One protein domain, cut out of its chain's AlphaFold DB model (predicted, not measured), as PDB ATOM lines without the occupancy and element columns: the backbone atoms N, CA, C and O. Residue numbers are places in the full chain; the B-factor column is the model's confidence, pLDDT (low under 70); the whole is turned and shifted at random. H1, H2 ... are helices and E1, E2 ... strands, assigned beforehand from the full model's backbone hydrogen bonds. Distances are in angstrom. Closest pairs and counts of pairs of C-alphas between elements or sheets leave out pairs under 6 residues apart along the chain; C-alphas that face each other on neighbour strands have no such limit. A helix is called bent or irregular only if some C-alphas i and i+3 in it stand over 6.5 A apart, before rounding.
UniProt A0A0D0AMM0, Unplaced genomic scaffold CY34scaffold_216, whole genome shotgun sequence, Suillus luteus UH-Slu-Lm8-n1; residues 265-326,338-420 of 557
ATOM      1  N   PRO A 265      22.212  25.964 -40.909       84.50
ATOM      2  CA  PRO A 265      21.959  24.796 -40.063       84.50
ATOM      3  C   PRO A 265      22.234  23.450 -40.749       84.50
ATOM      4  O   PRO A 265      22.249  22.439 -40.060       84.50
ATOM      5  N   ILE A 266      22.457  23.410 -42.067       84.44
ATOM      6  CA  ILE A 266      22.809  22.184 -42.803       84.44
ATOM      7  C   ILE A 266      24.331  22.056 -42.928       84.44
ATOM      8  O   ILE A 266      24.897  21.008 -42.631       84.44
ATOM      9  N   ILE A 267      25.004  23.135 -43.337       83.88
ATOM     10  CA  ILE A 267      26.453  23.142 -43.574       83.88
ATOM     11  C   ILE A 267      27.226  23.035 -42.256       83.88
ATOM     12  O   ILE A 267      28.231  22.329 -42.197       83.88
ATOM     13  N   GLN A 268      26.760  23.704 -41.193       86.69
ATOM     14  CA  GLN A 268      27.456  23.697 -39.905       86.69
ATOM     15  C   GLN A 268      27.607  22.286 -39.318       86.69
ATOM     16  O   GLN A 268      28.746  21.912 -39.047       86.69
ATOM     17  N   PRO A 269      26.538  21.479 -39.162       89.81
ATOM     18  CA  PRO A 269      26.677  20.123 -38.643       89.81
ATOM     19  C   PRO A 269      27.609  19.241 -39.463       89.81
ATOM     20  O   PRO A 269      28.464  18.592 -38.875       89.81
ATOM     21  N   ILE A 270      27.497  19.272 -40.796       89.69
ATOM     22  CA  ILE A 270      28.349  18.465 -41.685       89.69
ATOM     23  C   ILE A 270      29.822  18.819 -41.480       89.69
ATOM     24  O   ILE A 270      30.676  17.945 -41.448       89.69
ATOM     25  N   PHE A 271      30.131  20.101 -41.322       88.44
ATOM     26  CA  PHE A 271      31.501  20.531 -41.099       88.44
ATOM     27  C   PHE A 271      32.059  20.118 -39.747       88.44
ATOM     28  O   PHE A 271      33.186  19.638 -39.684       88.44
ATOM     29  N   PHE A 272      31.290  20.304 -38.675       92.25
ATOM     30  CA  PHE A 272      31.736  19.876 -37.354       92.25
ATOM     31  C   PHE A 272      31.897  18.351 -37.312       92.25
ATOM     32  O   PHE A 272      32.922  17.884 -36.828       92.25
ATOM     33  N   GLU A 273      30.986  17.596 -37.935       92.94
ATOM     34  CA  GLU A 273      31.108  16.144 -38.133       92.94
ATOM     35  C   GLU A 273      32.404  15.785 -38.880       92.94
ATOM     36  O   GLU A 273      33.162  14.945 -38.406       92.94
ATOM     37  N   LEU A 274      32.714  16.473 -39.987       91.06
ATOM     38  CA  LEU A 274      33.962  16.274 -40.735       91.06
ATOM     39  C   LEU A 274      35.209  16.601 -39.913       91.06
ATOM     40  O   LEU A 274      36.231  15.956 -40.088       91.06
ATOM     41  N   CYS A 275      35.139  17.574 -39.009       91.69
ATOM     42  CA  CYS A 275      36.241  17.915 -38.111       91.69
ATOM     43  C   CYS A 275      36.320  17.007 -36.873       91.69
ATOM     44  O   CYS A 275      37.164  17.252 -36.013       91.69
ATOM     45  N   GLY A 276      35.438  16.009 -36.736       94.19
ATOM     46  CA  GLY A 276      35.354  15.174 -35.534       94.19
ATOM     47  C   GLY A 276      34.875  15.928 -34.285       94.19
ATOM     48  O   GLY A 276      35.192  15.536 -33.167       94.19
ATOM     49  N   ILE A 277      34.142  17.031 -34.453       94.31
ATOM     50  CA  ILE A 277      33.652  17.892 -33.371       94.31
ATOM     51  C   ILE A 277      32.144  17.678 -33.198       94.31
ATOM     52  O   ILE A 277      31.370  17.835 -34.141       94.31
ATOM     53  N   ASP A 278      31.700  17.377 -31.975       94.19
ATOM     54  CA  ASP A 278      30.269  17.242 -31.690       94.19
ATOM     55  C   ASP A 278      29.556  18.606 -31.777       94.19
ATOM     56  O   ASP A 278      29.950  19.601 -31.164       94.19
ATOM     57  N   MET A 279      28.456  18.644 -32.531       90.31
ATOM     58  CA  MET A 279      27.551  19.790 -32.639       90.31
ATOM     59  C   MET A 279      26.881  20.159 -31.310       90.31
ATOM     60  O   MET A 279      26.463  21.306 -31.148       90.31
ATOM     61  N   LYS A 280      26.745  19.206 -30.379       93.38
ATOM     62  CA  LYS A 280      26.154  19.438 -29.050       93.38
ATOM     63  C   LYS A 280      27.074  20.228 -28.121       93.38
ATOM     64  O   LYS A 280      26.605  20.774 -27.126       93.38
ATOM     65  N   THR A 281      28.358  20.306 -28.453       92.69
ATOM     66  CA  THR A 281      29.358  21.069 -27.714       92.69
ATOM     67  C   THR A 281      29.046  22.571 -27.755       92.69
ATOM     68  O   THR A 281      28.560  23.103 -28.766       92.69
ATOM     69  N   ALA A 282      29.327  23.282 -26.658       93.50
ATOM     70  CA  ALA A 282      29.093  24.720 -26.573       93.50
ATOM     71  C   ALA A 282      29.840  25.475 -27.690       93.50
ATOM     72  O   ALA A 282      30.859  25.025 -28.212       93.50
ATOM     73  N   CYS A 283      29.313  26.627 -28.116       86.38
ATOM     74  CA  CYS A 283      29.885  27.377 -29.242       86.38
ATOM     75  C   CYS A 283      31.343  27.812 -28.995       86.38
ATOM     76  O   CYS A 283      32.145  27.833 -29.930       86.38
ATOM     77  N   THR A 284      31.674  28.144 -27.746       82.81
ATOM     78  CA  THR A 284      33.030  28.481 -27.298       82.81
ATOM     79  C   THR A 284      33.962  27.292 -27.475       82.81
ATOM     80  O   THR A 284      34.949  27.396 -28.199       82.81
ATOM     81  N   ASP A 285      33.586  26.133 -26.944       90.88
ATOM     82  CA  ASP A 285      34.456  24.958 -26.935       90.88
ATOM     83  C   ASP A 285      34.596  24.377 -28.349       90.88
ATOM     84  O   ASP A 285      35.654  23.887 -28.719       90.88
ATOM     85  N   ARG A 286      33.571  24.509 -29.205       91.75
ATOM     86  CA  ARG A 286      33.692  24.188 -30.639       91.75
ATOM     87  C   ARG A 286      34.746  25.045 -31.334       91.75
ATOM     88  O   ARG A 286      35.477  24.537 -32.178       91.75
ATOM     89  N   THR A 287      34.823  26.329 -30.996       83.50
ATOM     90  CA  THR A 287      35.830  27.242 -31.560       83.50
ATOM     91  C   THR A 287      37.225  26.879 -31.059       83.50
ATOM     92  O   THR A 287      38.168  26.842 -31.846       83.50
ATOM     93  N   GLU A 288      37.348  26.527 -29.780       85.75
ATOM     94  CA  GLU A 288      38.603  26.062 -29.190       85.75
ATOM     95  C   GLU A 288      39.070  24.727 -29.800       85.75
ATOM     96  O   GLU A 288      40.236  24.584 -30.164       85.75
ATOM     97  N   LEU A 289      38.160  23.766 -29.987       91.38
ATOM     98  CA  LEU A 289      38.440  22.490 -30.653       91.38
ATOM     99  C   LEU A 289      38.856  22.690 -32.116       91.38
ATOM    100  O   LEU A 289      39.774  22.018 -32.579       91.38
ATOM    101  N   LEU A 290      38.243  23.639 -32.831       89.69
ATOM    102  CA  LEU A 290      38.669  24.011 -34.184       89.69
ATOM    103  C   LEU A 290      40.062  24.648 -34.201       89.69
ATOM    104  O   LEU A 290      40.854  24.338 -35.087       89.69
ATOM    105  N   ALA A 291      40.378  25.510 -33.232       83.94
ATOM    106  CA  ALA A 291      41.704  26.116 -33.114       83.94
ATOM    107  C   ALA A 291      42.789  25.074 -32.783       83.94
ATOM    108  O   ALA A 291      43.921  25.190 -33.248       83.94
ATOM    109  N   LYS A 292      42.430  24.031 -32.022       88.75
ATOM    110  CA  LYS A 292      43.281  22.866 -31.724       88.75
ATOM    111  C   LYS A 292      43.388  21.876 -32.886       88.75
ATOM    112  O   LYS A 292      44.245  20.995 -32.847       88.75
ATOM    113  N   ASN A 293      42.541  22.001 -33.909       88.12
ATOM    114  CA  ASN A 293      42.563  21.148 -35.090       88.12
ATOM    115  C   ASN A 293      43.719  21.567 -36.018       88.12
ATOM    116  O   ASN A 293      43.520  22.272 -37.008       88.12
ATOM    117  N   LEU A 294      44.939  21.195 -35.623       87.06
ATOM    118  CA  LEU A 294      46.175  21.491 -36.342       87.06
ATOM    119  C   LEU A 294      46.298  20.627 -37.612       87.06
ATOM    120  O   LEU A 294      45.822  19.489 -37.621       87.06
ATOM    121  N   PRO A 295      46.960  21.136 -38.669       88.94
ATOM    122  CA  PRO A 295      47.309  20.319 -39.825       88.94
ATOM    123  C   PRO A 295      48.194  19.139 -39.411       88.94
ATOM    124  O   PRO A 295      49.004  19.253 -38.486       88.94
ATOM    125  N   LEU A 296      48.069  18.017 -40.118       90.19
ATOM    126  CA  LEU A 296      48.932  16.860 -39.897       90.19
ATOM    127  C   LEU A 296      50.374  17.173 -40.297       90.19
ATOM    128  O   LEU A 296      50.621  17.847 -41.297       90.19
ATOM    129  N   ALA A 297      51.335  16.620 -39.552       88.31
ATOM    130  CA  ALA A 297      52.762  16.793 -39.836       88.31
ATOM    131  C   ALA A 297      53.177  16.232 -41.209       88.31
ATOM    132  O   ALA A 297      54.145  16.697 -41.798       88.31
ATOM    133  N   ASN A 298      52.434  15.253 -41.731       91.75
ATOM    134  CA  ASN A 298      52.665  14.666 -43.049       91.75
ATOM    135  C   ASN A 298      52.025  15.469 -44.202       91.75
ATOM    136  O   ASN A 298      52.188  15.096 -45.359       91.75
ATOM    137  N   GLY A 299      51.298  16.554 -43.901       88.06
ATOM    138  CA  GLY A 299      50.594  17.368 -44.893       88.06
ATOM    139  C   GLY A 299      49.292  16.758 -45.425       88.06
ATOM    140  O   GLY A 299      48.655  17.360 -46.293       88.06
ATOM    141  N   ASP A 300      48.865  15.600 -44.911       89.00
ATOM    142  CA  ASP A 300      47.594  15.002 -45.300       89.00
ATOM    143  C   ASP A 300      46.419  15.821 -44.757       89.00
ATOM    144  O   ASP A 300      46.461  16.416 -43.677       89.00
ATOM    145  N   ALA A 301      45.328  15.839 -45.521       87.12
ATOM    146  CA  ALA A 301      44.118  16.550 -45.130       87.12
ATOM    147  C   ALA A 301      43.288  15.779 -44.090       87.12
ATOM    148  O   ALA A 301      42.477  16.389 -43.398       87.12
ATOM    149  N   TYR A 302      43.456  14.459 -43.974       92.19
ATOM    150  CA  TYR A 302      42.617  13.614 -43.123       92.19
ATOM    151  C   TYR A 302      43.448  12.644 -42.299       92.19
ATOM    152  O   TYR A 302      44.410  12.064 -42.793       92.19
ATOM    153  N   GLU A 303      43.000  12.390 -41.077       95.50
ATOM    154  CA  GLU A 303      43.432  11.251 -40.272       95.50
ATOM    155  C   GLU A 303      42.240  10.337 -39.989       95.50
ATOM    156  O   GLU A 303      41.084  10.752 -40.057       95.50
ATOM    157  N   THR A 304      42.509   9.070 -39.685       95.25
ATOM    158  CA  THR A 304      41.462   8.133 -39.266       95.25
ATOM    159  C   THR A 304      41.546   7.958 -37.757       95.25
ATOM    160  O   THR A 304      42.498   7.352 -37.271       95.25
ATOM    161  N   VAL A 305      40.558   8.472 -37.026       92.94
ATOM    162  CA  VAL A 305      40.433   8.325 -35.569       92.94
ATOM    163  C   VAL A 305      39.220   7.456 -35.297       92.94
ATOM    164  O   VAL A 305      38.122   7.783 -35.735       92.94
ATOM    165  N   ASP A 306      39.416   6.314 -34.640       93.56
ATOM    166  CA  ASP A 306      38.337   5.370 -34.313       93.56
ATOM    167  C   ASP A 306      37.499   4.928 -35.532       93.56
ATOM    168  O   ASP A 306      36.291   4.706 -35.452       93.56
ATOM    169  N   GLY A 307      38.145   4.813 -36.699       92.94
ATOM    170  CA  GLY A 307      37.485   4.459 -37.962       92.94
ATOM    171  C   GLY A 307      36.698   5.601 -38.618       92.94
ATOM    172  O   GLY A 307      36.059   5.381 -39.645       92.94
ATOM    173  N   ILE A 308      36.752   6.814 -38.062       90.56
ATOM    174  CA  ILE A 308      36.144   8.024 -38.619       90.56
ATOM    175  C   ILE A 308      37.238   8.856 -39.290       90.56
ATOM    176  O   ILE A 308      38.269   9.150 -38.687       90.56
ATOM    177  N   HIS A 309      37.010   9.257 -40.542       91.00
ATOM    178  CA  HIS A 309      37.888  10.202 -41.230       91.00
ATOM    179  C   HIS A 309      37.665  11.612 -40.681       91.00
ATOM    180  O   HIS A 309      36.634  12.232 -40.943       91.00
ATOM    181  N   VAL A 310      38.640  12.104 -39.924       94.12
ATOM    182  CA  VAL A 310      38.658  13.444 -39.343       94.12
ATOM    183  C   VAL A 310      39.486  14.353 -40.238       94.12
ATOM    184  O   VAL A 310      40.654  14.091 -40.522       94.12
ATOM    185  N   TRP A 311      38.872  15.438 -40.686       93.19
ATOM    186  CA  TRP A 311      39.497  16.471 -41.492       93.19
ATOM    187  C   TRP A 311      40.342  17.406 -40.614       93.19
ATOM    188  O   TRP A 311      39.852  17.990 -39.641       93.19
ATOM    189  N   ARG A 312      41.621  17.554 -40.974       90.75
ATOM    190  CA  ARG A 312      42.617  18.413 -40.325       90.75
ATOM    191  C   ARG A 312      42.827  19.662 -41.178       90.75
ATOM    192  O   ARG A 312      43.484  19.630 -42.217       90.75
ATOM    193  N   LEU A 313      42.201  20.770 -40.779       83.94
ATOM    194  CA  LEU A 313      42.199  21.997 -41.574       83.94
ATOM    195  C   LEU A 313      43.571  22.668 -41.587       83.94
ATOM    196  O   LEU A 313      44.109  23.072 -40.557       83.94
ATOM    197  N   HIS A 314      44.079  22.917 -42.791       82.50
ATOM    198  CA  HIS A 314      45.224  23.793 -42.976       82.50
ATOM    199  C   HIS A 314      44.768  25.258 -43.021       82.50
ATOM    200  O   HIS A 314      44.627  25.846 -44.094       82.50
ATOM    201  N   TRP A 315      44.533  25.865 -41.851       76.44
ATOM    202  CA  TRP A 315      44.035  27.248 -41.728       76.44
ATOM    203  C   TRP A 315      44.884  28.289 -42.471       76.44
ATOM    204  O   TRP A 315      44.352  29.291 -42.942       76.44
ATOM    205  N   ALA A 316      46.191  28.042 -42.605       63.34
ATOM    206  CA  ALA A 316      47.131  28.918 -43.306       63.34
ATOM    207  C   ALA A 316      47.236  28.636 -44.822       63.34
ATOM    208  O   ALA A 316      48.058  29.238 -45.511       63.34
ATOM    209  N   GLY A 317      46.457  27.688 -45.352       60.06
ATOM    210  CA  GLY A 317      46.509  27.300 -46.760       60.06
ATOM    211  C   GLY A 317      45.802  28.339 -47.626       60.06
ATOM    212  O   GLY A 317      44.685  28.747 -47.311       60.06
ATOM    213  N   LYS A 318      46.432  28.769 -48.727       49.38
ATOM    214  CA  LYS A 318      45.787  29.650 -49.714       49.38
ATOM    215  C   LYS A 318      44.537  28.961 -50.267       49.38
ATOM    216  O   LYS A 318      44.637  28.009 -51.035       49.38
ATOM    217  N   ILE A 319      43.361  29.464 -49.907       48.88
ATOM    218  CA  ILE A 319      42.138  29.193 -50.661       48.88
ATOM    219  C   ILE A 319      42.205  30.119 -51.877       48.88
ATOM    220  O   ILE A 319      42.130  31.333 -51.714       48.88
ATOM    221  N   ASP A 320      42.407  29.577 -53.079       41.41
ATOM    222  CA  ASP A 320      42.520  30.393 -54.293       41.41
ATOM    223  C   ASP A 320      41.283  31.292 -54.489       41.41
ATOM    224  O   ASP A 320      40.165  30.832 -54.741       41.41
ATOM    225  N   ASP A 321      41.510  32.605 -54.408       44.03
ATOM    226  CA  ASP A 321      40.501  33.676 -54.384       44.03
ATOM    227  C   ASP A 321      39.885  34.008 -55.759       44.03
ATOM    228  O   ASP A 321      39.148  34.985 -55.919       44.03
ATOM    229  N   LYS A 322      40.173  33.219 -56.800       38.81
ATOM    230  CA  LYS A 322      39.920  33.623 -58.194       38.81
ATOM    231  C   LYS A 322      38.453  33.596 -58.652       38.81
ATOM    232  O   LYS A 322      38.200  33.858 -59.821       38.81
ATOM    233  N   SER A 323      37.465  33.345 -57.790       40.88
ATOM    234  CA  SER A 323      36.058  33.325 -58.231       40.88
ATOM    235  C   SER A 323      35.067  33.687 -57.129       40.88
ATOM    236  O   SER A 323      34.440  32.796 -56.569       40.88
ATOM    237  N   LEU A 324      34.911  34.982 -56.809       36.31
ATOM    238  CA  LEU A 324      33.785  35.486 -56.003       36.31
ATOM    239  C   LEU A 324      33.448  36.968 -56.304       36.31
ATOM    240  O   LEU A 324      33.910  37.893 -55.627       36.31
ATOM    241  N   ARG A 325      32.560  37.211 -57.278       37.66
ATOM    242  CA  ARG A 325      31.703  38.413 -57.330       37.66
ATOM    243  C   ARG A 325      30.269  37.979 -57.623       37.66
ATOM    244  O   ARG A 325      29.944  37.732 -58.772       37.66
ATOM    245  N   ASN A 326      29.429  37.913 -56.592       44.59
ATOM    246  CA  ASN A 326      27.983  37.766 -56.755       44.59
ATOM    247  C   ASN A 326      27.277  39.003 -56.194       44.59
ATOM    248  O   ASN A 326      27.532  39.412 -55.058       44.59
ATOM    249  N   ASP A 338      17.207  25.073 -57.758       64.69
ATOM    250  CA  ASP A 338      18.242  26.100 -57.955       64.69
ATOM    251  C   ASP A 338      19.517  25.831 -57.129       64.69
ATOM    252  O   ASP A 338      20.411  26.681 -57.054       64.69
ATOM    253  N   TYR A 339      19.628  24.657 -56.491       71.50
ATOM    254  CA  TYR A 339      20.855  24.195 -55.829       71.50
ATOM    255  C   TYR A 339      21.915  23.804 -56.862       71.50
ATOM    256  O   TYR A 339      22.308  22.645 -56.987       71.50
ATOM    257  N   ASP A 340      22.397  24.798 -57.599       80.44
ATOM    258  CA  ASP A 340      23.566  24.656 -58.444       80.44
ATOM    259  C   ASP A 340      24.810  24.428 -57.570       80.44
ATOM    260  O   ASP A 340      25.072  25.143 -56.591       80.44
ATOM    261  N   ARG A 341      25.600  23.418 -57.941       75.44
ATOM    262  CA  ARG A 341      26.853  23.040 -57.277       75.44
ATOM    263  C   ARG A 341      27.787  24.239 -57.152       75.44
ATOM    264  O   ARG A 341      28.438  24.407 -56.119       75.44
ATOM    265  N   THR A 342      27.831  25.086 -58.175       74.62
ATOM    266  CA  THR A 342      28.671  26.287 -58.210       74.62
ATOM    267  C   THR A 342      28.261  27.278 -57.124       74.62
ATOM    268  O   THR A 342      29.109  27.765 -56.376       74.62
ATOM    269  N   VAL A 343      26.954  27.501 -56.953       76.31
ATOM    270  CA  VAL A 343      26.396  28.380 -55.915       76.31
ATOM    271  C   VAL A 343      26.694  27.835 -54.517       76.31
ATOM    272  O   VAL A 343      27.176  28.582 -53.662       76.31
ATOM    273  N   ILE A 344      26.486  26.534 -54.285       76.25
ATOM    274  CA  ILE A 344      26.810  25.892 -53.000       76.25
ATOM    275  C   ILE A 344      28.308  26.015 -52.700       76.25
ATOM    276  O   ILE A 344      28.675  26.385 -51.586       76.25
ATOM    277  N   SER A 345      29.174  25.759 -53.687       75.44
ATOM    278  CA  SER A 345      30.629  25.875 -53.536       75.44
ATOM    279  C   SER A 345      31.044  27.302 -53.172       75.44
ATOM    280  O   SER A 345      31.797  27.504 -52.221       75.44
ATOM    281  N   THR A 346      30.502  28.305 -53.861       78.56
ATOM    282  CA  THR A 346      30.721  29.725 -53.563       78.56
ATOM    283  C   THR A 346      30.282  30.091 -52.143       78.56
ATOM    284  O   THR A 346      31.035  30.745 -51.416       78.56
ATOM    285  N   ILE A 347      29.089  29.662 -51.721       78.56
ATOM    286  CA  ILE A 347      28.571  29.937 -50.374       78.56
ATOM    287  C   ILE A 347      29.441  29.250 -49.317       78.56
ATOM    288  O   ILE A 347      29.806  29.887 -48.328       78.56
ATOM    289  N   ALA A 348      29.813  27.987 -49.540       78.06
ATOM    290  CA  ALA A 348      30.679  27.230 -48.647       78.06
ATOM    291  C   ALA A 348      32.055  27.896 -48.518       78.06
ATOM    292  O   ALA A 348      32.477  28.179 -47.403       78.06
ATOM    293  N   LYS A 349      32.713  28.254 -49.631       80.88
ATOM    294  CA  LYS A 349      33.990  28.994 -49.629       80.88
ATOM    295  C   LYS A 349      33.902  30.286 -48.820       80.88
ATOM    296  O   LYS A 349      34.722  30.510 -47.938       80.88
ATOM    297  N   SER A 350      32.883  31.110 -49.077       78.06
ATOM    298  CA  SER A 350      32.682  32.368 -48.349       78.06
ATOM    299  C   SER A 350      32.418  32.141 -46.856       78.06
ATOM    300  O   SER A 350      32.822  32.960 -46.030       78.06
ATOM    301  N   TYR A 351      31.721  31.060 -46.499       81.00
ATOM    302  CA  TYR A 351      31.516  30.667 -45.108       81.00
ATOM    303  C   TYR A 351      32.837  30.241 -44.453       81.00
ATOM    304  O   TYR A 351      33.146  30.727 -43.366       81.00
ATOM    305  N   TRP A 352      33.647  29.426 -45.137       78.94
ATOM    306  CA  TRP A 352      34.955  28.969 -44.656       78.94
ATOM    307  C   TRP A 352      35.934  30.111 -44.441       78.94
ATOM    308  O   TRP A 352      36.558  30.171 -43.388       78.94
ATOM    309  N   GLN A 353      36.010  31.047 -45.384       81.06
ATOM    310  CA  GLN A 353      36.847  32.241 -45.253       81.06
ATOM    311  C   GLN A 353      36.440  33.097 -44.045       81.06
ATOM    312  O   GLN A 353      37.289  33.604 -43.322       81.06
ATOM    313  N   ASN A 354      35.139  33.242 -43.779       82.50
ATOM    314  CA  ASN A 354      34.685  33.972 -42.594       82.50
ATOM    315  C   ASN A 354      35.006  33.210 -41.298       82.50
ATOM    316  O   ASN A 354      35.415  33.809 -40.308       82.50
ATOM    317  N   LEU A 355      34.836  31.886 -41.293       79.25
ATOM    318  CA  LEU A 355      35.151  31.075 -40.120       79.25
ATOM    319  C   LEU A 355      36.657  31.084 -39.815       79.25
ATOM    320  O   LEU A 355      37.030  31.254 -38.658       79.25
ATOM    321  N   SER A 356      37.516  30.973 -40.833       76.62
ATOM    322  CA  SER A 356      38.969  31.065 -40.657       76.62
ATOM    323  C   SER A 356      39.385  32.436 -40.122       76.62
ATOM    324  O   SER A 356      40.187  32.505 -39.194       76.62
ATOM    325  N   GLN A 357      38.776  33.520 -40.614       79.06
ATOM    326  CA  GLN A 357      38.989  34.873 -40.088       79.06
ATOM    327  C   GLN A 357      38.560  35.005 -38.621       79.06
ATOM    328  O   GLN A 357      39.266  35.635 -37.831       79.06
ATOM    329  N   GLN A 358      37.435  34.396 -38.231       79.25
ATOM    330  CA  GLN A 358      36.974  34.392 -36.839       79.25
ATOM    331  C   GLN A 358      37.933  33.625 -35.929       79.25
ATOM    332  O   GLN A 358      38.283  34.125 -34.864       79.25
ATOM    333  N   ILE A 359      38.404  32.453 -36.358       75.06
ATOM    334  CA  ILE A 359      39.360  31.639 -35.596       75.06
ATOM    335  C   ILE A 359      40.708  32.350 -35.477       75.06
ATOM    336  O   ILE A 359      41.272  32.400 -34.388       75.06
ATOM    337  N   ALA A 360      41.201  32.961 -36.557       77.31
ATOM    338  CA  ALA A 360      42.433  33.744 -36.532       77.31
ATOM    339  C   ALA A 360      42.320  34.945 -35.578       77.31
ATOM    340  O   ALA A 360      43.233  35.201 -34.793       77.31
ATOM    341  N   SER A 361      41.176  35.634 -35.593       78.06
ATOM    342  CA  SER A 361      40.890  36.744 -34.678       78.06
ATOM    343  C   SER A 361      40.806  36.271 -33.224       78.06
ATOM    344  O   SER A 361      41.380  36.897 -32.338       78.06
ATOM    345  N   HIS A 362      40.145  35.137 -32.971       78.38
ATOM    346  CA  HIS A 362      40.067  34.541 -31.640       78.38
ATOM    347  C   HIS A 362      41.454  34.139 -31.122       78.38
ATOM    348  O   HIS A 362      41.823  34.527 -30.020       78.38
ATOM    349  N   ALA A 363      42.264  33.464 -31.942       77.75
ATOM    350  CA  ALA A 363      43.631  33.093 -31.584       77.75
ATOM    351  C   ALA A 363      44.512  34.321 -31.291       77.75
ATOM    352  O   ALA A 363      45.308  34.296 -30.353       77.75
ATOM    353  N   ALA A 364      44.365  35.408 -32.058       78.44
ATOM    354  CA  ALA A 364      45.061  36.666 -31.791       78.44
ATOM    355  C   ALA A 364      44.641  37.283 -30.445       78.44
ATOM    356  O   ALA A 364      45.505  37.718 -29.682       78.44
ATOM    357  N   ASN A 365      43.347  37.260 -30.118       80.50
ATOM    358  CA  ASN A 365      42.838  37.743 -28.832       80.50
ATOM    359  C   ASN A 365      43.339  36.891 -27.660       80.50
ATOM    360  O   ASN A 365      43.867  37.451 -26.706       80.50
ATOM    361  N   CYS A 366      43.291  35.557 -27.758       79.75
ATOM    362  CA  CYS A 366      43.836  34.672 -26.723       79.75
ATOM    363  C   CYS A 366      45.334  34.911 -26.495       79.75
ATOM    364  O   CYS A 366      45.798  34.919 -25.358       79.75
ATOM    365  N   ARG A 367      46.104  35.154 -27.567       84.88
ATOM    366  CA  ARG A 367      47.521  35.527 -27.441       84.88
ATOM    367  C   ARG A 367      47.687  36.846 -26.701       84.88
ATOM    368  O   ARG A 367      48.534  36.900 -25.822       84.88
ATOM    369  N   ARG A 368      46.889  37.873 -27.029       84.69
ATOM    370  CA  ARG A 368      46.895  39.178 -26.341       84.69
ATOM    371  C   ARG A 368      46.554  39.050 -24.855       84.69
ATOM    372  O   ARG A 368      47.233  39.655 -24.034       84.69
ATOM    373  N   GLU A 369      45.552  38.244 -24.516       86.88
ATOM    374  CA  GLU A 369      45.139  37.990 -23.129       86.88
ATOM    375  C   GLU A 369      46.206  37.238 -22.323       86.88
ATOM    376  O   GLU A 369      46.361  37.502 -21.138       86.88
ATOM    377  N   ALA A 370      46.986  36.359 -22.962       89.25
ATOM    378  CA  ALA A 370      48.075  35.626 -22.315       89.25
ATOM    379  C   ALA A 370      49.357  36.458 -22.112       89.25
ATOM    380  O   ALA A 370      50.258  36.037 -21.382       89.25
ATOM    381  N   VAL A 371      49.478  37.631 -22.751       92.00
ATOM    382  CA  VAL A 371      50.709  38.434 -22.680       92.00
ATOM    383  C   VAL A 371      51.036  38.909 -21.269       92.00
ATOM    384  O   VAL A 371      52.178  38.711 -20.866       92.00
ATOM    385  N   PRO A 372      50.112  39.493 -20.482       90.81
ATOM    386  CA  PRO A 372      50.443  39.973 -19.141       90.81
ATOM    387  C   PRO A 372      51.017  38.872 -18.240       90.81
ATOM    388  O   PRO A 372      51.981  39.110 -17.511       90.81
ATOM    389  N   ASP A 373      50.482  37.652 -18.336       92.88
ATOM    390  CA  ASP A 373      50.987  36.493 -17.596       92.88
ATOM    391  C   ASP A 373      52.376  36.068 -18.086       92.88
ATOM    392  O   ASP A 373      53.255  35.753 -17.276       92.88
ATOM    393  N   PHE A 374      52.611  36.114 -19.399       94.12
ATOM    394  CA  PHE A 374      53.923  35.865 -19.994       94.12
ATOM    395  C   PHE A 374      54.969  36.903 -19.549       94.12
ATOM    396  O   PHE A 374      56.040  36.525 -19.074       94.12
ATOM    397  N   GLU A 375      54.662  38.201 -19.631       96.19
ATOM    398  CA  GLU A 375      55.576  39.274 -19.213       96.19
ATOM    399  C   GLU A 375      55.886  39.189 -17.716       96.19
ATOM    400  O   GLU A 375      57.038  39.351 -17.311       96.19
ATOM    401  N   LYS A 376      54.881  38.865 -16.892       95.06
ATOM    402  CA  LYS A 376      55.041  38.673 -15.446       95.06
ATOM    403  C   LYS A 376      55.923  37.470 -15.106       95.06
ATOM    404  O   LYS A 376      56.715  37.552 -14.172       95.06
ATOM    405  N   SER A 377      55.779  36.362 -15.830       95.38
ATOM    406  CA  SER A 377      56.530  35.125 -15.571       95.38
ATOM    407  C   SER A 377      57.960  35.155 -16.117       95.38
ATOM    408  O   SER A 377      58.843  34.556 -15.509       95.38
ATOM    409  N   HIS A 378      58.207  35.875 -17.215       94.50
ATOM    410  CA  HIS A 378      59.504  35.874 -17.906       94.50
ATOM    411  C   HIS A 378      60.266  37.209 -17.815       94.50
ATOM    412  O   HIS A 378      61.410  37.297 -18.252       94.50
ATOM    413  N   GLY A 379      59.665  38.263 -17.251       93.44
ATOM    414  CA  GLY A 379      60.302  39.578 -17.101       93.44
ATOM    415  C   GLY A 379      60.526  40.322 -18.424       93.44
ATOM    416  O   GLY A 379      61.389  41.197 -18.506       93.44
ATOM    417  N   HIS A 380      59.785  39.976 -19.478       91.56
ATOM    418  CA  HIS A 380      59.913  40.578 -20.805       91.56
ATOM    419  C   HIS A 380      58.882  41.691 -21.012       91.56
ATOM    420  O   HIS A 380      57.732  41.408 -21.318       91.56
ATOM    421  N   GLN A 381      59.289  42.956 -20.891       91.50
ATOM    422  CA  GLN A 381      58.420  44.100 -21.197       91.50
ATOM    423  C   GLN A 381      58.280  44.327 -22.712       91.50
ATOM    424  O   GLN A 381      59.250  44.183 -23.463       91.50
ATOM    425  N   GLY A 382      57.086  44.727 -23.155       88.31
ATOM    426  CA  GLY A 382      56.809  45.133 -24.539       88.31
ATOM    427  C   GLY A 382      56.492  43.977 -25.494       88.31
ATOM    428  O   GLY A 382      56.573  44.135 -26.720       88.31
ATOM    429  N   SER A 383      56.119  42.819 -24.948       89.19
ATOM    430  CA  SER A 383      55.685  41.629 -25.687       89.19
ATOM    431  C   SER A 383      54.338  41.864 -26.379       89.19
ATOM    432  O   SER A 383      54.122  41.363 -27.483       89.19
ATOM    433  N   VAL A 384      53.465  42.704 -25.801       85.12
ATOM    434  CA  VAL A 384      52.176  43.094 -26.414       85.12
ATOM    435  C   VAL A 384      52.416  43.772 -27.760       85.12
ATOM    436  O   VAL A 384      51.869  43.360 -28.782       85.12
ATOM    437  N   ALA A 385      53.314  44.760 -27.779       81.88
ATOM    438  CA  ALA A 385      53.668  45.472 -28.997       81.88
ATOM    439  C   ALA A 385      54.328  44.552 -30.032       81.88
ATOM    440  O   ALA A 385      54.206  44.802 -31.228       81.88
ATOM    441  N   LEU A 386      55.014  43.481 -29.613       83.25
ATOM    442  CA  LEU A 386      55.548  42.481 -30.540       83.25
ATOM    443  C   LEU A 386      54.422  41.663 -31.187       83.25
ATOM    444  O   LEU A 386      54.396  41.541 -32.402       83.25
ATOM    445  N   ILE A 387      53.441  41.184 -30.423       81.50
ATOM    446  CA  ILE A 387      52.296  40.441 -30.981       81.50
ATOM    447  C   ILE A 387      51.466  41.312 -31.933       81.50
ATOM    448  O   ILE A 387      51.062  40.840 -32.997       81.50
ATOM    449  N   ASP A 388      51.298  42.598 -31.619       75.44
ATOM    450  CA  ASP A 388      50.618  43.564 -32.491       75.44
ATOM    451  C   ASP A 388      51.411  43.879 -33.777       75.44
ATOM    452  O   ASP A 388      50.845  44.293 -34.794       75.44
ATOM    453  N   THR A 389      52.735  43.681 -33.762       69.69
ATOM    454  CA  THR A 389      53.623  44.047 -34.876       69.69
ATOM    455  C   THR A 389      54.221  42.877 -35.655       69.69
ATOM    456  O   THR A 389      54.627  43.119 -36.789       69.69
ATOM    457  N   ASP A 390      54.228  41.639 -35.162       57.38
ATOM    458  CA  ASP A 390      55.053  40.568 -35.754       57.38
ATOM    459  C   ASP A 390      54.295  39.333 -36.256       57.38
ATOM    460  O   ASP A 390      54.913  38.423 -36.797       57.38
ATOM    461  N   TYR A 391      52.962  39.309 -36.206       50.72
ATOM    462  CA  TYR A 391      52.198  38.272 -36.903       50.72
ATOM    463  C   TYR A 391      51.261  38.883 -37.929       50.72
ATOM    464  O   TYR A 391      50.506  39.804 -37.617       50.72
ATOM    465  N   GLY A 392      51.356  38.368 -39.160       47.50
ATOM    466  CA  GLY A 392      50.517  38.685 -40.312       47.50
ATOM    467  C   GLY A 392      49.042  38.400 -40.052       47.50
ATOM    468  O   GLY A 392      48.467  37.471 -40.605       47.50
ATOM    469  N   SER A 393      48.436  39.207 -39.192       43.62
ATOM    470  CA  SER A 393      47.004  39.402 -39.157       43.62
ATOM    471  C   SER A 393      46.625  40.167 -40.419       43.62
ATOM    472  O   SER A 393      47.223  41.199 -40.751       43.62
ATOM    473  N   ASP A 394      45.650  39.624 -41.144       46.66
ATOM    474  CA  ASP A 394      44.923  40.351 -42.181       46.66
ATOM    475  C   ASP A 394      44.533  41.736 -41.675       46.66
ATOM    476  O   ASP A 394      44.317  41.892 -40.481       46.66
ATOM    477  N   TYR A 395      44.430  42.711 -42.586       46.56
ATOM    478  CA  TYR A 395      44.101  44.124 -42.356       46.56
ATOM    479  C   TYR A 395      43.105  44.381 -41.207       46.56
ATOM    480  O   TYR A 395      41.941  44.709 -41.444       46.56
ATOM    481  N   VAL A 396      43.556  44.318 -39.957       48.97
ATOM    482  CA  VAL A 396      42.767  44.790 -38.834       48.97
ATOM    483  C   VAL A 396      42.948  46.293 -38.863       48.97
ATOM    484  O   VAL A 396      44.038  46.827 -38.655       48.97
ATOM    485  N   SER A 397      41.885  47.004 -39.218       54.62
ATOM    486  CA  SER A 397      41.785  48.408 -38.862       54.62
ATOM    487  C   SER A 397      41.815  48.473 -37.336       54.62
ATOM    488  O   SER A 397      40.804  48.206 -36.695       54.62
ATOM    489  N   TYR A 398      42.979  48.740 -36.758       63.25
ATOM    490  CA  TYR A 398      43.089  49.000 -35.330       63.25
ATOM    491  C   TYR A 398      42.426  50.343 -35.036       63.25
ATOM    492  O   TYR A 398      42.656  51.312 -35.772       63.25
ATOM    493  N   ASP A 399      41.623  50.407 -33.976       71.12
ATOM    494  CA  ASP A 399      41.295  51.696 -33.389       71.12
ATOM    495  C   ASP A 399      42.565  52.229 -32.722       71.12
ATOM    496  O   ASP A 399      43.195  51.556 -31.907       71.12
ATOM    497  N   GLU A 400      42.986  53.435 -33.094       77.88
ATOM    498  CA  GLU A 400      44.155  54.047 -32.469       77.88
ATOM    499  C   GLU A 400      43.937  54.351 -30.987       77.88
ATOM    500  O   GLU A 400      44.917  54.484 -30.258       77.88
ATOM    501  N   GLY A 401      42.678  54.433 -30.540       84.75
ATOM    502  CA  GLY A 401      42.343  54.534 -29.123       84.75
ATOM    503  C   GLY A 401      42.651  53.267 -28.318       84.75
ATOM    504  O   GLY A 401      42.770  53.355 -27.100       84.75
ATOM    505  N   GLU A 402      42.813  52.117 -28.976       80.94
ATOM    506  CA  GLU A 402      43.034  50.814 -28.332       80.94
ATOM    507  C   GLU A 402      44.492  50.333 -28.408       80.94
ATOM    508  O   GLU A 402      44.823  49.261 -27.903       80.94
ATOM    509  N   LEU A 403      45.390  51.100 -29.038       79.69
ATOM    510  CA  LEU A 403      46.803  50.727 -29.123       79.69
ATOM    511  C   LEU A 403      47.491  50.864 -27.761       79.69
ATOM    512  O   LEU A 403      47.341  51.870 -27.066       79.69
ATOM    513  N   SER A 404      48.319  49.876 -27.419       82.44
ATOM    514  CA  SER A 404      49.197  49.964 -26.251       82.44
ATOM    515  C   SER A 404      50.169  51.152 -26.378       82.44
ATOM    516  O   SER A 404      50.579  51.483 -27.499       82.44
ATOM    517  N   PRO A 405      50.583  51.785 -25.260       85.94
ATOM    518  CA  PRO A 405      51.548  52.889 -25.276       85.94
ATOM    519  C   PRO A 405      52.819  52.565 -26.077       85.94
ATOM    520  O   PRO A 405      53.224  53.355 -26.926       85.94
ATOM    521  N   ASP A 406      53.363  51.359 -25.906       82.19
ATOM    522  CA  ASP A 406      54.540  50.864 -26.631       82.19
ATOM    523  C   ASP A 406      54.315  50.781 -28.149       82.19
ATOM    524  O   ASP A 406      55.213  51.057 -28.947       82.19
ATOM    525  N   SER A 407      53.105  50.408 -28.579       79.94
ATOM    526  CA  SER A 407      52.750  50.376 -30.003       79.94
ATOM    527  C   SER A 407      52.648  51.783 -30.580       79.94
ATOM    528  O   SER A 407      53.076  52.019 -31.712       79.94
ATOM    529  N   VAL A 408      52.116  52.734 -29.809       85.06
ATOM    530  CA  VAL A 408      52.081  54.152 -30.191       85.06
ATOM    531  C   VAL A 408      53.500  54.710 -30.315       85.06
ATOM    532  O   VAL A 408      53.803  55.383 -31.303       85.06
ATOM    533  N   GLU A 409      54.384  54.391 -29.368       85.44
ATOM    534  CA  GLU A 409      55.786  54.818 -29.377       85.44
ATOM    535  C   GLU A 409      56.549  54.251 -30.580       85.44
ATOM    536  O   GLU A 409      57.085  55.023 -31.374       85.44
ATOM    537  N   ARG A 410      56.477  52.939 -30.847       81.94
ATOM    538  CA  ARG A 410      57.124  52.349 -32.037       81.94
ATOM    539  C   ARG A 410      56.621  52.945 -33.348       81.94
ATOM    540  O   ARG A 410      57.402  53.140 -34.278       81.94
ATOM    541  N   ARG A 411      55.318  53.226 -33.466       83.56
ATOM    542  CA  ARG A 411      54.765  53.860 -34.677       83.56
ATOM    543  C   ARG A 411      55.287  55.278 -34.853       83.56
ATOM    544  O   ARG A 411      55.581  55.675 -35.982       83.56
ATOM    545  N   LYS A 412      55.422  56.018 -33.751       85.75
ATOM    546  CA  LYS A 412      56.038  57.344 -33.734       85.75
ATOM    547  C   LYS A 412      57.505  57.267 -34.167       85.75
ATOM    548  O   LYS A 412      57.897  58.041 -35.037       85.75
ATOM    549  N   ASP A 413      58.264  56.296 -33.662       84.00
ATOM    550  CA  ASP A 413      59.671  56.079 -34.028       84.00
ATOM    551  C   ASP A 413      59.836  55.721 -35.509       84.00
ATOM    552  O   ASP A 413      60.722  56.226 -36.196       84.00
ATOM    553  N   GLN A 414      58.917  54.918 -36.049       82.31
ATOM    554  CA  GLN A 414      58.878  54.557 -37.468       82.31
ATOM    555  C   GLN A 414      58.261  55.644 -38.365       82.31
ATOM    556  O   GLN A 414      58.078  55.420 -39.562       82.31
ATOM    557  N   SER A 415      57.917  56.813 -37.812       84.19
ATOM    558  CA  SER A 415      57.264  57.913 -38.534       84.19
ATOM    559  C   SER A 415      55.986  57.490 -39.278       84.19
ATOM    560  O   SER A 415      55.641  58.050 -40.322       84.19
ATOM    561  N   GLN A 416      55.258  56.501 -38.750       82.50
ATOM    562  CA  GLN A 416      53.993  56.068 -39.331       82.50
ATOM    563  C   GLN A 416      52.872  57.015 -38.905       82.50
ATOM    564  O   GLN A 416      52.527  57.116 -37.730       82.50
ATOM    565  N   GLY A 417      52.291  57.720 -39.878       81.88
ATOM    566  CA  GLY A 417      51.203  58.663 -39.639       81.88
ATOM    567  C   GLY A 417      49.898  57.999 -39.183       81.88
ATOM    568  O   GLY A 417      49.686  56.794 -39.366       81.88
ATOM    569  N   LYS A 418      48.989  58.822 -38.649       76.38
ATOM    570  CA  LYS A 418      47.634  58.419 -38.251       76.38
ATOM    571  C   LYS A 418      46.915  57.705 -39.403       76.38
ATOM    572  O   LYS A 418      46.855  58.242 -40.509       76.38
ATOM    573  N   GLY A 419      46.388  56.505 -39.171       71.38
ATOM    574  CA  GLY A 419      45.693  55.719 -40.203       71.38
ATOM    575  C   GLY A 419      46.588  55.084 -41.280       71.38
ATOM    576  O   GLY A 419      46.073  54.617 -42.301       71.38
ATOM    577  N   SER A 420      47.911  55.037 -41.076       72.31
ATOM    578  CA  SER A 420      48.807  54.263 -41.946       72.31
ATOM    579  C   SER A 420      48.397  52.792 -41.925       72.31
ATOM    580  O   SER A 420      48.326  52.178 -40.857       72.31
TER     581      SER A 420
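What this domain is: This is residues 265 to 326 and 338 to 420 of the 557 residues of an uncharacterized protein of Suillus luteus UH-Slu-Lm8-n1 (UniProt A0A0D0AMM0). One long helix, H3, runs as a spine through the model, with a separate small group of parts on either side of it. On one side H2 crosses the spine, with H1 and the strand hairpin of E1 and E2 farther out; on the other side, near the end of the spine, H4 folds back along it and H5 packs on H4. The printed part has 145 residues with five named helices and two named strands, in the order H1, H2, E1, E2, H3, H4, H5, and its class is mostly helix. The sheet is the antiparallel pair E1 - E2. The whole is loose, with a radius of gyration of the C-alphas of 19.3 A, and spans 54 by 40 by 30 A.

Where its parts are: H1, residues 265 to 274, begins at C-alpha 265 (21.959, 24.796, -40.063) and is 14.7 A long. H2, residues 283 to 291, is 12.5 A long. E1, residues 302 to 305, and E2, residues 308 to 311, are 9.5 A long each. H3, residues 341 to 378, is 52.7 A long, from C-alpha 341 (26.853, 23.040, -57.277) to C-alpha 378 (59.504, 35.874, -17.906). It has a kink of 40 degrees near residue 372 and is only just irregular: C-alphas 369 and 372 are 6.9 A apart. H4, residues 383 to 390, is 10.1 A long. H5, residues 405 to 413, is 12.4 A long and ends at C-alpha 413 (59.671, 56.079, -34.028).

How they stand to each other: H3 touches H2 with residues 359 to 363 alone, about perpendicular at 87 degrees; the closest C-alphas are those of Ala 291 and Ile 359, 6.5 A apart. H1 is close to H3 but not clearly touching, with the C-alphas of Ile 267 and Ala 348 closest at 7.8 A. The closest C-alphas of H1 and E2 are those of Leu 274 and Trp 311, 5.6 A apart. E1 and E2 form an antiparallel hairpin; N 303 and O 310 are 3.0 A apart and N 310 and O 303 2.8 A, within hydrogen-bond range. H3, with residues 367 to 375 alone, touches H4 in a helical hairpin: opposite ways at a shallow tilt of 34 degrees, only just short of steep, with the C-alphas of Val 371 and Val 384 closest at 6.1 A. H4 and H5 only just touch, with 3 pairs of C-alphas within 8 A, the closest those of Ala 385 and Ser 407 at 5.1 A; they run the same way at a steep tilt of 45 degrees. H3 and H5 are apart. The helix packing is only just mostly crossed. Every O i to N i+4 pair is within hydrogen-bond range in H2, H4 and H5, against 4 of 6 in H1 and 32 of 34 in H3.

The domain as a whole: The two C-alphas farthest apart, those of Asp 338 and Gly 379, are 60.2 A from each other. Residues 327 to 337 are not printed, and C-alphas 326 and 338 are 15.2 A apart across this cut. The link from H4 to H5, 14 residues, is long. The mean pLDDT of the printed part is 79.9; residues 316 to 326, residue 338 and residues 389 to 398 are under 70.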